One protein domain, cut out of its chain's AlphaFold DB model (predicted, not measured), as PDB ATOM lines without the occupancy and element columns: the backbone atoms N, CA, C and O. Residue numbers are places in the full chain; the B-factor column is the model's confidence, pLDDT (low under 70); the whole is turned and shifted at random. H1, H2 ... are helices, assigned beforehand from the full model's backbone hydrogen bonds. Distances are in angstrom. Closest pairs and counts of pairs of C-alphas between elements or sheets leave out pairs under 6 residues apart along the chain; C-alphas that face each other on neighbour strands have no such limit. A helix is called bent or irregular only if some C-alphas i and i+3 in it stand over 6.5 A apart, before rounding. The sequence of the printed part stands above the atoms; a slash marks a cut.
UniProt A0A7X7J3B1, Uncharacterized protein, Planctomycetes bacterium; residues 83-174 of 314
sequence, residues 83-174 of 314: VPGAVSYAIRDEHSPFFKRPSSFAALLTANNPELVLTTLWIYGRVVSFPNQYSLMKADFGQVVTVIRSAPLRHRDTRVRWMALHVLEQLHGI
ATOM      1  N   VAL A  83      31.971 -36.640  23.719       75.62
ATOM      2  CA  VAL A  83      31.683 -37.777  24.605       75.62
ATOM      3  C   VAL A  83      32.877 -38.741  24.582       75.62
ATOM      4  O   VAL A  83      33.256 -39.178  23.490       75.62
ATOM      5  N   PRO A  84      33.468 -39.108  25.734       81.00
ATOM      6  CA  PRO A  84      34.577 -40.054  25.777       81.00
ATOM      7  C   PRO A  84      34.219 -41.421  25.183       81.00
ATOM      8  O   PRO A  84      33.068 -41.858  25.236       81.00
ATOM      9  N   GLY A  85      35.217 -42.126  24.643       77.44
ATOM     10  CA  GLY A  85      35.011 -43.384  23.914       77.44
ATOM     11  C   GLY A  85      34.279 -44.459  24.725       77.44
ATOM     12  O   GLY A  85      33.327 -45.048  24.218       77.44
ATOM     13  N   ALA A  86      34.656 -44.658  25.994       77.69
ATOM     14  CA  ALA A  86      34.009 -45.628  26.883       77.69
ATOM     15  C   ALA A  86      32.535 -45.280  27.163       77.69
ATOM     16  O   ALA A  86      31.674 -46.157  27.165       77.69
ATOM     17  N   VAL A  87      32.230 -43.991  27.336       79.00
ATOM     18  CA  VAL A  87      30.863 -43.495  27.553       79.00
ATOM     19  C   VAL A  87      30.033 -43.642  26.274       79.00
ATOM     20  O   VAL A  87      28.894 -44.102  26.309       79.00
ATOM     21  N   SER A  88      30.615 -43.310  25.118       82.44
ATOM     22  CA  SER A  88      29.954 -43.474  23.823       82.44
ATOM     23  C   SER A  88      29.663 -44.946  23.521       82.44
ATOM     24  O   SER A  88      28.584 -45.250  23.014       82.44
ATOM     25  N   TYR A  89      30.582 -45.856  23.855       80.00
ATOM     26  CA  TYR A  89      30.347 -47.297  23.771       80.00
ATOM     27  C   TYR A  89      29.211 -47.734  24.697       80.00
ATOM     28  O   TYR A  89      28.273 -48.385  24.239       80.00
ATOM     29  N   ALA A  90      29.256 -47.307  25.964       77.12
ATOM     30  CA  ALA A  90      28.253 -47.662  26.961       77.12
ATOM     31  C   ALA A  90      26.827 -47.285  26.532       77.12
ATOM     32  O   ALA A  90      25.898 -47.989  26.907       77.12
ATOM     33  N   ILE A  91      26.674 -46.213  25.744       79.19
ATOM     34  CA  ILE A  91      25.378 -45.679  25.302       79.19
ATOM     35  C   ILE A  91      24.972 -46.148  23.903       79.19
ATOM     36  O   ILE A  91      23.787 -46.224  23.615       79.19
ATOM     37  N   ARG A  92      25.898 -46.398  22.975       78.56
ATOM     38  CA  ARG A  92      25.524 -46.641  21.566       78.56
ATOM     39  C   ARG A  92      25.508 -48.110  21.170       78.56
ATOM     40  O   ARG A  92      24.815 -48.452  20.217       78.56
ATOM     41  N   ASP A  93      26.246 -48.963  21.870       80.44
ATOM     42  CA  ASP A  93      26.352 -50.377  21.518       80.44
ATOM     43  C   ASP A  93      25.334 -51.209  22.310       80.44
ATOM     44  O   ASP A  93      25.429 -51.314  23.529       80.44
ATOM     45  N   GLU A  94      24.371 -51.832  21.628       77.38
ATOM     46  CA  GLU A  94      23.359 -52.710  22.242       77.38
ATOM     47  C   GLU A  94      23.958 -53.935  22.955       77.38
ATOM     48  O   GLU A  94      23.325 -54.544  23.819       77.38
ATOM     49  N   HIS A  95      25.193 -54.310  22.616       81.06
ATOM     50  CA  HIS A  95      25.903 -55.391  23.280       81.06
ATOM     51  C   HIS A  95      26.651 -54.943  24.532       81.06
ATOM     52  O   HIS A  95      27.161 -55.825  25.235       81.06
ATOM     53  N   SER A  96      26.693 -53.635  24.811       83.56
ATOM     54  CA  SER A  96      27.312 -53.077  26.006       83.56
ATOM     55  C   SER A  96      26.798 -53.796  27.259       83.56
ATOM     56  O   SER A  96      25.583 -53.965  27.430       83.56
ATOM     57  N   PRO A  97      27.701 -54.206  28.167       83.31
ATOM     58  CA  PRO A  97      27.306 -54.801  29.436       83.31
ATOM     59  C   PRO A  97      26.389 -53.889  30.263       83.31
ATOM     60  O   PRO A  97      25.544 -54.386  31.003       83.31
ATOM     61  N   PHE A  98      26.490 -52.568  30.067       84.81
ATOM     62  CA  PHE A  98      25.627 -51.585  30.718       84.81
ATOM     63  C   PHE A  98      24.138 -51.812  30.416       84.81
ATOM     64  O   PHE A  98      23.326 -51.779  31.333       84.81
ATOM     65  N   PHE A  99      23.768 -52.107  29.163       80.06
ATOM     66  CA  PHE A  99      22.362 -52.359  28.802       80.06
ATOM     67  C   PHE A  99      21.859 -53.712  29.269       80.06
ATOM     68  O   PHE A  99      20.687 -53.862  29.599       80.06
ATOM     69  N   LYS A 100      22.745 -54.709  29.269       81.50
ATOM     70  CA  LYS A 100      22.394 -56.076  29.655       81.50
ATOM     71  C   LYS A 100      22.184 -56.204  31.159       81.50
ATOM     72  O   LYS A 100      21.401 -57.046  31.585       81.50
ATOM     73  N   ARG A 101      22.932 -55.427  31.949       84.19
ATOM     74  CA  ARG A 101      22.948 -55.488  33.416       84.19
ATOM     75  C   ARG A 101      23.090 -54.086  34.013       84.19
ATOM     76  O   ARG A 101      24.090 -53.789  34.668       84.19
ATOM     77  N   PRO A 102      22.110 -53.200  33.798       83.56
ATOM     78  CA  PRO A 102      22.198 -51.822  34.270       83.56
ATOM     79  C   PRO A 102      22.299 -51.733  35.792       83.56
ATOM     80  O   PRO A 102      22.957 -50.835  36.306       83.56
ATOM     81  N   SER A 103      21.715 -52.678  36.526       84.81
ATOM     82  CA  SER A 103      21.832 -52.790  37.981       84.81
ATOM     83  C   SER A 103      23.277 -52.987  38.473       84.81
ATOM     84  O   SER A 103      23.633 -52.427  39.512       84.81
ATOM     85  N   SER A 104      24.145 -53.674  37.714       86.12
ATOM     86  CA  SER A 104      25.573 -53.848  38.054       86.12
ATOM     87  C   SER A 104      26.317 -52.514  38.179       86.12
ATOM     88  O   SER A 104      27.244 -52.387  38.977       86.12
ATOM     89  N   PHE A 105      25.902 -51.498  37.416       87.06
ATOM     90  CA  PHE A 105      26.556 -50.187  37.371       87.06
ATOM     91  C   PHE A 105      26.010 -49.209  38.417       87.06
ATOM     92  O   PHE A 105      26.579 -48.132  38.608       87.06
ATOM     93  N   ALA A 106      24.963 -49.588  39.158       86.69
ATOM     94  CA  ALA A 106      24.380 -48.745  40.196       86.69
ATOM     95  C   ALA A 106      25.366 -48.454  41.345       86.69
ATOM     96  O   ALA A 106      25.260 -47.418  41.995       86.69
ATOM     97  N   ALA A 107      26.377 -49.306  41.552       89.75
ATOM     98  CA  ALA A 107      27.459 -49.050  42.505       89.75
ATOM     99  C   ALA A 107      28.280 -47.788  42.167       89.75
ATOM    100  O   ALA A 107      28.839 -47.159  43.062       89.75
ATOM    101  N   LEU A 108      28.333 -47.368  40.897       92.44
ATOM    102  CA  LEU A 108      29.012 -46.125  40.513       92.44
ATOM    103  C   LEU A 108      28.235 -44.877  40.967       92.44
ATOM    104  O   LEU A 108      28.836 -43.826  41.174       92.44
ATOM    105  N   LEU A 109      26.918 -44.993  41.185       93.88
ATOM    106  CA  LEU A 109      26.067 -43.898  41.669       93.88
ATOM    107  C   LEU A 109      26.280 -43.577  43.154       93.88
ATOM    108  O   LEU A 109      25.884 -42.505  43.609       93.88
ATOM    109  N   THR A 110      26.889 -44.487  43.914       93.69
ATOM    110  CA  THR A 110      27.217 -44.292  45.335       93.69
ATOM    111  C   THR A 110      28.675 -43.880  45.546       93.69
ATOM    112  O   THR A 110      29.130 -43.766  46.684       93.69
ATOM    113  N   ALA A 111      29.423 -43.643  44.464       93.12
ATOM    114  CA  ALA A 111      30.802 -43.194  44.547       93.12
ATOM    115  C   ALA A 111      30.903 -41.790  45.170       93.12
ATOM    116  O   ALA A 111      30.112 -40.897  44.886       93.12
ATOM    117  N   ASN A 112      31.958 -41.553  45.955       90.38
ATOM    118  CA  ASN A 112      32.227 -40.237  46.555       90.38
ATOM    119  C   ASN A 112      32.649 -39.164  45.534       90.38
ATOM    120  O   ASN A 112      32.739 -37.980  45.871       90.38
ATOM    121  N   ASN A 113      32.989 -39.573  44.309       92.25
ATOM    122  CA  ASN A 113      33.465 -38.679  43.264       92.25
ATOM    123  C   ASN A 113      32.279 -38.150  42.434       92.25
ATOM    124  O   ASN A 113      31.688 -38.937  41.691       92.25
ATOM    125  N   PRO A 114      31.966 -36.840  42.491       91.50
ATOM    126  CA  PRO A 114      30.808 -36.280  41.798       91.50
ATOM    127  C   PRO A 114      30.881 -36.448  40.280       91.50
ATOM    128  O   PRO A 114      29.859 -36.710  39.660       91.50
ATOM    129  N   GLU A 115      32.067 -36.361  39.670       90.38
ATOM    130  CA  GLU A 115      32.206 -36.477  38.212       90.38
ATOM    131  C   GLU A 115      31.931 -37.900  37.721       90.38
ATOM    132  O   GLU A 115      31.375 -38.093  36.639       90.38
ATOM    133  N   LEU A 116      32.272 -38.908  38.529       92.06
ATOM    134  CA  LEU A 116      31.911 -40.293  38.232       92.06
ATOM    135  C   LEU A 116      30.395 -40.486  38.331       92.06
ATOM    136  O   LEU A 116      29.793 -40.991  37.389       92.06
ATOM    137  N   VAL A 117      29.775 -40.011  39.417       94.56
ATOM    138  CA  VAL A 117      28.318 -40.105  39.603       94.56
ATOM    139  C   VAL A 117      27.573 -39.386  38.476       94.56
ATOM    140  O   VAL A 117      26.643 -39.949  37.906       94.56
ATOM    141  N   LEU A 118      28.001 -38.175  38.103       91.44
ATOM    142  CA  LEU A 118      27.419 -37.413  36.994       91.44
ATOM    143  C   LEU A 118      27.559 -38.144  35.660       91.44
ATOM    144  O   LEU A 118      26.586 -38.231  34.917       91.44
ATOM    145  N   THR A 119      28.732 -38.714  35.378       90.38
ATOM    146  CA  THR A 119      28.958 -39.514  34.165       90.38
ATOM    147  C   THR A 119      28.013 -40.714  34.126       90.38
ATOM    148  O   THR A 119      27.359 -40.956  33.114       90.38
ATOM    149  N   THR A 120      27.878 -41.443  35.237       92.25
ATOM    150  CA  THR A 120      26.976 -42.595  35.331       92.25
ATOM    151  C   THR A 120      25.510 -42.188  35.168       92.25
ATOM    152  O   THR A 120      24.782 -42.825  34.407       92.25
ATOM    153  N   LEU A 121      25.065 -41.116  35.829       92.38
ATOM    154  CA  LEU A 121      23.708 -40.591  35.667       92.38
ATOM    155  C   LEU A 121      23.440 -40.153  34.223       92.38
ATOM    156  O   LEU A 121      22.381 -40.460  33.680       92.38
ATOM    157  N   TRP A 122      24.401 -39.492  33.580       89.25
ATOM    158  CA  TRP A 122      24.280 -39.072  32.187       89.25
ATOM    159  C   TRP A 122      24.079 -40.262  31.244       89.25
ATOM    160  O   TRP A 122      23.217 -40.208  30.365       89.25
ATOM    161  N   ILE A 123      24.809 -41.365  31.466       88.19
ATOM    162  CA  ILE A 123      24.608 -42.617  30.723       88.19
ATOM    163  C   ILE A 123      23.166 -43.113  30.915       88.19
ATOM    164  O   ILE A 123      22.481 -43.331  29.917       88.19
ATOM    165  N   TYR A 124      22.671 -43.217  32.158       88.81
ATOM    166  CA  TYR A 124      21.287 -43.642  32.432       88.81
ATOM    167  C   TYR A 124      20.237 -42.738  31.774       88.81
ATOM    168  O   TYR A 124      19.285 -43.246  31.183       88.81
ATOM    169  N   GLY A 125      20.411 -41.416  31.834       85.88
ATOM    170  CA  GLY A 125      19.498 -40.462  31.199       85.88
ATOM    171  C   GLY A 125      19.478 -40.592  29.675       85.88
ATOM    172  O   GLY A 125      18.424 -40.471  29.050       85.88
ATOM    173  N   ARG A 126      20.623 -40.909  29.061       84.44
ATOM    174  CA  ARG A 126      20.728 -41.082  27.608       84.44
ATOM    175  C   ARG A 126      20.103 -42.363  27.084       84.44
ATOM    176  O   ARG A 126      19.624 -42.345  25.954       84.44
ATOM    177  N   VAL A 127      20.043 -43.430  27.879       75.69
ATOM    178  CA  VAL A 127      19.406 -44.698  27.476       75.69
ATOM    179  C   VAL A 127      17.966 -44.493  27.006       75.69
ATOM    180  O   VAL A 127      17.530 -45.120  26.044       75.69
ATOM    181  N   VAL A 128      17.232 -43.577  27.642       69.94
ATOM    182  CA  VAL A 128      15.828 -43.286  27.306       69.94
ATOM    183  C   VAL A 128      15.675 -42.730  25.888       69.94
ATOM    184  O   VAL A 128      14.652 -42.942  25.243       69.94
ATOM    185  N   SER A 129      16.715 -42.087  25.351       74.50
ATOM    186  CA  SER A 129      16.717 -41.567  23.978       74.50
ATOM    187  C   SER A 129      16.806 -42.664  22.904       74.50
ATOM    188  O   SER A 129      16.659 -42.361  21.721       74.50
ATOM    189  N   PHE A 130      17.044 -43.925  23.281       77.31
ATOM    190  CA  PHE A 130      17.217 -45.046  22.359       77.31
ATOM    191  C   PHE A 130      16.174 -46.142  22.645       77.31
ATOM    192  O   PHE A 130      16.367 -46.961  23.544       77.31
ATOM    193  N   PRO A 131      15.071 -46.219  21.872       74.88
ATOM    194  CA  PRO A 131      13.937 -47.103  22.172       74.88
ATOM    195  C   PRO A 131      14.304 -48.585  22.355       74.88
ATOM    196  O   PRO A 131      13.780 -49.249  23.251       74.88
ATOM    197  N   ASN A 132      15.240 -49.089  21.544       74.00
ATOM    198  CA  ASN A 132      15.712 -50.478  21.617       74.00
ATOM    199  C   ASN A 132      16.493 -50.766  22.905       74.00
ATOM    200  O   ASN A 132      16.474 -51.883  23.401       74.00
ATOM    201  N   GLN A 133      17.176 -49.765  23.451       70.88
ATOM    202  CA  GLN A 133      17.973 -49.895  24.668       70.88
ATOM    203  C   GLN A 133      17.120 -49.674  25.919       70.88
ATOM    204  O   GLN A 133      17.286 -50.355  26.930       70.88
ATOM    205  N   TYR A 134      16.152 -48.763  25.830       73.38
ATOM    206  CA  TYR A 134      15.181 -48.510  26.884       73.38
ATOM    207  C   TYR A 134      14.375 -49.765  27.246       73.38
ATOM    208  O   TYR A 134      14.156 -50.041  28.425       73.38
ATOM    209  N   SER A 135      13.966 -50.561  26.251       74.25
ATOM    210  CA  SER A 135      13.233 -51.810  26.494       74.25
ATOM    211  C   SER A 135      14.066 -52.843  27.262       74.25
ATOM    212  O   SER A 135      13.527 -53.503  28.150       74.25
ATOM    213  N   LEU A 136      15.372 -52.930  26.979       67.56
ATOM    214  CA  LEU A 136      16.305 -53.839  27.651       67.56
ATOM    215  C   LEU A 136      16.503 -53.476  29.126       67.56
ATOM    216  O   LEU A 136      16.589 -54.362  29.970       67.56
ATOM    217  N   MET A 137      16.518 -52.181  29.449       75.44
ATOM    218  CA  MET A 137      16.767 -51.713  30.817       75.44
ATOM    219  C   MET A 137      15.507 -51.583  31.679       75.44
ATOM    220  O   MET A 137      15.608 -51.419  32.897       75.44
ATOM    221  N   LYS A 138      14.315 -51.703  31.083       77.94
ATOM    222  CA  LYS A 138      13.040 -51.451  31.766       77.94
ATOM    223  C   LYS A 138      12.814 -52.311  33.011       77.94
ATOM    224  O   LYS A 138      12.238 -51.820  33.979       77.94
ATOM    225  N   ALA A 139      13.260 -53.568  32.991       79.00
ATOM    226  CA  ALA A 139      13.101 -54.490  34.117       79.00
ATOM    227  C   ALA A 139      13.871 -54.035  35.373       79.00
ATOM    228  O   ALA A 139      13.398 -54.235  36.490       79.00
ATOM    229  N   ASP A 140      14.998 -53.348  35.184       82.75
ATOM    230  CA  ASP A 140      15.925 -52.971  36.255       82.75
ATOM    231  C   ASP A 140      15.765 -51.510  36.709       82.75
ATOM    232  O   ASP A 140      16.367 -51.096  37.706       82.75
ATOM    233  N   PHE A 141      14.937 -50.705  36.028       84.00
ATOM    234  CA  PHE A 141      14.756 -49.292  36.382       84.00
ATOM    235  C   PHE A 141      14.282 -49.093  37.819       84.00
ATOM    236  O   PHE A 141      14.708 -48.130  38.448       84.00
ATOM    237  N   GLY A 142      13.480 -50.003  38.378       86.94
ATOM    238  CA  GLY A 142      13.066 -49.917  39.782       86.94
ATOM    239  C   GLY A 142      14.256 -49.902  40.749       86.94
ATOM    240  O   GLY A 142      14.289 -49.097  41.682       86.94
ATOM    241  N   GLN A 143      15.273 -50.729  40.492       88.88
ATOM    242  CA  GLN A 143      16.489 -50.765  41.303       88.88
ATOM    243  C   GLN A 143      17.338 -49.510  41.090       88.88
ATOM    244  O   GLN A 143      17.776 -48.900  42.064       88.88
ATOM    245  N   VAL A 144      17.521 -49.082  39.838       89.75
ATOM    246  CA  VAL A 144      18.273 -47.857  39.511       89.75
ATOM    247  C   VAL A 144      17.630 -46.632  40.169       89.75
ATOM    248  O   VAL A 144      18.308 -45.881  40.861       89.75
ATOM    249  N   VAL A 145      16.312 -46.470  40.038       92.31
ATOM    250  CA  VAL A 145      15.528 -45.396  40.670       92.31
ATOM    251  C   VAL A 145      15.687 -45.420  42.195       92.31
ATOM    252  O   VAL A 145      15.887 -44.373  42.811       92.31
ATOM    253  N   THR A 146      15.653 -46.607  42.808       93.44
ATOM    254  CA  THR A 146      15.860 -46.766  44.257       93.44
ATOM    255  C   THR A 146      17.246 -46.281  44.684       93.44
ATOM    256  O   THR A 146      17.368 -45.575  45.685       93.44
ATOM    257  N   VAL A 147      18.286 -46.604  43.910       94.38
ATOM    258  CA  VAL A 147      19.656 -46.147  44.180       94.38
ATOM    259  C   VAL A 147      19.793 -44.639  43.965       94.38
ATOM    260  O   VAL A 147      20.388 -43.966  44.803       94.38
ATOM    261  N   ILE A 148      19.197 -44.085  42.902       95.19
ATOM    262  CA  ILE A 148      19.203 -42.638  42.635       95.19
ATOM    263  C   ILE A 148      18.597 -41.860  43.815       95.19
ATOM    264  O   ILE A 148      19.154 -40.841  44.232       95.19
ATOM    265  N   ARG A 149      17.503 -42.359  44.403       95.38
ATOM    266  CA  ARG A 149      16.880 -41.755  45.593       95.38
ATOM    267  C   ARG A 149      17.717 -41.866  46.858       95.38
ATOM    268  O   ARG A 149      17.715 -40.940  47.669       95.38
ATOM    269  N   SER A 150      18.392 -42.995  47.063       94.88
ATOM    270  CA  SER A 150      19.125 -43.235  48.307       94.88
ATOM    271  C   SER A 150      20.442 -42.461  48.382       94.88
ATOM    272  O   SER A 150      20.842 -42.092  49.487       94.88
ATOM    273  N   ALA A 151      21.080 -42.172  47.240       95.00
ATOM    274  CA  ALA A 151      22.379 -41.497  47.194       95.00
ATOM    275  C   ALA A 151      22.403 -40.229  46.306       95.00
ATOM    276  O   ALA A 151      22.472 -39.141  46.881       95.00
ATOM    277  N   PRO A 152      22.322 -40.285  44.960       95.75
ATOM    278  CA  PRO A 152      22.415 -39.094  44.108       95.75
ATOM    279  C   PRO A 152      21.486 -37.922  44.456       95.75
ATOM    280  O   PRO A 152      21.954 -36.787  44.512       95.75
ATOM    281  N   LEU A 153      20.204 -38.157  44.755       95.50
ATOM    282  CA  LEU A 153      19.286 -37.073  45.144       95.50
ATOM    283  C   LEU A 153      19.655 -36.403  46.474       95.50
ATOM    284  O   LEU A 153      19.280 -35.261  46.716       95.50
ATOM    285  N   ARG A 154      20.413 -37.091  47.332       94.56
ATOM    286  CA  ARG A 154      20.886 -36.588  48.630       94.56
ATOM    287  C   ARG A 154      22.347 -36.147  48.585       94.56
ATOM    288  O   ARG A 154      22.956 -35.886  49.621       94.56
ATOM    289  N   HIS A 155      22.936 -36.094  47.395       95.06
ATOM    290  CA  HIS A 155      24.348 -35.808  47.232       95.06
ATOM    291  C   HIS A 155      24.665 -34.349  47.588       95.06
ATOM    292  O   HIS A 155      23.879 -33.447  47.311       95.06
ATOM    293  N   ARG A 156      25.844 -34.087  48.169       93.81
ATOM    294  CA  ARG A 156      26.265 -32.726  48.571       93.81
ATOM    295  C   ARG A 156      26.383 -31.751  47.394       93.81
ATOM    296  O   ARG A 156      26.072 -30.573  47.525       93.81
ATOM    297  N   ASP A 157      26.833 -32.257  46.250       91.69
ATOM    298  CA  ASP A 157      26.995 -31.494  45.012       91.69
ATOM    299  C   ASP A 157      25.639 -31.306  44.327       91.69
ATOM    300  O   ASP A 157      24.990 -32.280  43.938       91.69
ATOM    301  N   THR A 158      25.237 -30.050  44.159       90.88
ATOM    302  CA  THR A 158      23.989 -29.660  43.501       90.88
ATOM    303  C   THR A 158      23.894 -30.170  42.064       90.88
ATOM    304  O   THR A 158      22.803 -30.527  41.634       90.88
ATOM    305  N   ARG A 159      25.009 -30.265  41.324       91.56
ATOM    306  CA  ARG A 159      25.007 -30.791  39.945       91.56
ATOM    307  C   ARG A 159      24.526 -32.237  39.925       91.56
ATOM    308  O   ARG A 159      23.729 -32.617  39.073       91.56
ATOM    309  N   VAL A 160      24.979 -33.028  40.901       93.62
ATOM    310  CA  VAL A 160      24.567 -34.429  41.055       93.62
ATOM    311  C   VAL A 160      23.081 -34.510  41.384       93.62
ATOM    312  O   VAL A 160      22.379 -35.279  40.736       93.62
ATOM    313  N   ARG A 161      22.581 -33.693  42.326       94.94
ATOM    314  CA  ARG A 161      21.143 -33.662  42.658       94.94
ATOM    315  C   ARG A 161      20.288 -33.257  41.457       94.94
ATOM    316  O   ARG A 161      19.281 -33.899  41.178       94.94
ATOM    317  N   TRP A 162      20.724 -32.240  40.714       93.25
ATOM    318  CA  TRP A 162      20.057 -31.760  39.501       93.25
ATOM    319  C   TRP A 162      19.975 -32.852  38.441       93.25
ATOM    320  O   TRP A 162      18.897 -33.146  37.926       93.25
ATOM    321  N   MET A 163      21.102 -33.512  38.171       92.44
ATOM    322  CA  MET A 163      21.156 -34.587  37.191       92.44
ATOM    323  C   MET A 163      20.333 -35.796  37.646       92.44
ATOM    324  O   MET A 163      19.628 -36.399  36.845       92.44
ATOM    325  N   ALA A 164      20.373 -36.138  38.932       95.19
ATOM    326  CA  ALA A 164      19.566 -37.214  39.492       95.19
ATOM    327  C   ALA A 164      18.070 -36.964  39.263       95.19
ATOM    328  O   ALA A 164      17.369 -37.851  38.778       95.19
ATOM    329  N   LEU A 165      17.602 -35.743  39.533       94.38
ATOM    330  CA  LEU A 165      16.220 -35.346  39.284       94.38
ATOM    331  C   LEU A 165      15.865 -35.422  37.791       94.38
ATOM    332  O   LEU A 165      14.824 -35.969  37.433       94.38
ATOM    333  N   HIS A 166      16.758 -34.949  36.919       91.38
ATOM    334  CA  HIS A 166      16.580 -35.045  35.471       91.38
ATOM    335  C   HIS A 166      16.473 -36.498  34.982       91.38
ATOM    336  O   HIS A 166      15.597 -36.824  34.185       91.38
ATOM    337  N   VAL A 167      17.325 -37.398  35.477       91.75
ATOM    338  CA  VAL A 167      17.277 -38.820  35.107       91.75
ATOM    339  C   VAL A 167      15.985 -39.470  35.598       91.75
ATOM    340  O   VAL A 167      15.372 -40.229  34.853       91.75
ATOM    341  N   LEU A 168      15.523 -39.157  36.814       92.88
ATOM    342  CA  LEU A 168      14.238 -39.663  37.313       92.88
ATOM    343  C   LEU A 168      13.058 -39.189  36.463       92.88
ATOM    344  O   LEU A 168      12.144 -39.971  36.209       92.88
ATOM    345  N   GLU A 169      13.083 -37.938  36.009       90.31
ATOM    346  CA  GLU A 169      12.111 -37.404  35.055       90.31
ATOM    347  C   GLU A 169      12.125 -38.199  33.739       90.31
ATOM    348  O   GLU A 169      11.070 -38.665  33.308       90.31
ATOM    349  N   GLN A 170      13.299 -38.413  33.130       86.88
ATOM    350  CA  GLN A 170      13.426 -39.168  31.872       86.88
ATOM    351  C   GLN A 170      12.954 -40.620  32.013       86.88
ATOM    352  O   GLN A 170      12.330 -41.168  31.111       86.88
ATOM    353  N   LEU A 171      13.208 -41.248  33.161       86.31
ATOM    354  CA  LEU A 171      12.766 -42.613  33.445       86.31
ATOM    355  C   LEU A 171      11.280 -42.706  33.837       86.31
ATOM    356  O   LEU A 171      10.817 -43.793  34.182       86.31
ATOM    357  N   HIS A 172      10.540 -41.588  33.836       85.69
ATOM    358  CA  HIS A 172       9.185 -41.482  34.393       85.69
ATOM    359  C   HIS A 172       9.082 -42.020  35.830       85.69
ATOM    360  O   HIS A 172       8.034 -42.496  36.267       85.69
ATOM    361  N   GLY A 173      10.196 -41.970  36.558       87.44
ATOM    362  CA  GLY A 173      10.338 -42.514  37.896       87.44
ATOM    363  C   GLY A 173      10.057 -41.498  38.990       87.44
ATOM    364  O   GLY A 173      10.018 -41.908  40.140       87.44
ATOM    365  N   ILE A 174       9.888 -40.215  38.671       91.75
ATOM    366  CA  ILE A 174       9.747 -39.118  39.636       91.75
ATOM    367  C   ILE A 174       8.462 -39.216  40.486       91.75
ATOM    368  O   ILE A 174       7.395 -39.588  39.992       91.75
TER     369      ILE A 174
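Overview. This is residues 83 to 174 of the 314 residues of an uncharacterized protein of Planctomycetes bacterium (UniProt A0A7X7J3B1). Four helices, H3, H4, H6 and H7, make a bundle of two helical hairpins set side by side, H3 with H4 and H6 with H7; it is only loosely closed between H6 and H7. The longest helix, H4, is the hub, with H7 and H3 beside it, while H1 packs on H4 from outside the four, and H2 and H5 lie together at the end where H4 finishes and H3 and H6 start. The printed part has 92 residues with seven named helices, H1 to H7 in chain order, and no named strand; its class is all helix. It is compact, with a radius of gyration of the C-alphas of 11.9 A, and rounded, spanning 34 by 27 by 20 A.

Along the chain. H4, residues 114 to 127, runs 20.1 A from C-alpha 114 at (30.808, -36.280, 41.798) to C-alpha 127 at (19.406, -44.698, 27.476). H7, residues 158 to 170, is 18.4 A long and ends at C-alpha 170 at (13.426, -39.168, 31.872). H3, residues 102 to 110, is 14.3 A long and only just irregular, with C-alphas 104 and 107 6.8 A apart. H6, residues 141 to 150, measures 14.1 A. H1, residues 85 to 92, measures 10.3 A and begins at C-alpha 85 at (35.011, -43.384, 23.914). H5, residues 131 to 137, is 10.2 A long, and H2, residues 97 to 100, 5.1 A.

Arrangement. H4 touches H7 at a shallow tilt of 14 degrees, the same way; their closest C-alphas, those of Gly 125 and Val 167, are 4.8 A apart. With residues 116 to 121 alone H4 touches H3, its hairpin partner, opposite ways at a shallow tilt of 29 degrees, the C-alphas of Leu 109 and Val 117 being closest at 4.9 A. H3 touches H6 at a shallow tilt of 7 degrees, the same way, closest at the C-alphas of Ala 106 and Val 144, 6.2 A. H6 and H7, also a hairpin, only just touch, with 3 pairs of C-alphas within 8 A, the closest being Ile 148 and Ala 164 at 6.3 A. H1 touches H4 at a shallow tilt of 30 degrees, the same way, closest at the C-alphas of Ile 91 and Ile 123, 6.3 A. H2 touches H5, closest at the C-alphas of Phe 99 and Met 137, 6.0 A. Among the pairs that stay apart are H1 and H7, and H3 and H7. Every O i to N i+4 pair is within hydrogen-bond range in H1, H4, H6 and H7, against 2 of 3 in H5 and 0 of 5 in H3, where 5 of 6 O i to N i+3 pairs are; H2 is too short for an O i to N i+4 pair.

Size, cuts and confidence. The two C-alphas farthest apart, those of His 95 and Arg 156, are 34.0 A apart. The printed part has no cut, and no link is long. The mean pLDDT of the printed part is 86.4, with residues 128 and 136 under 70.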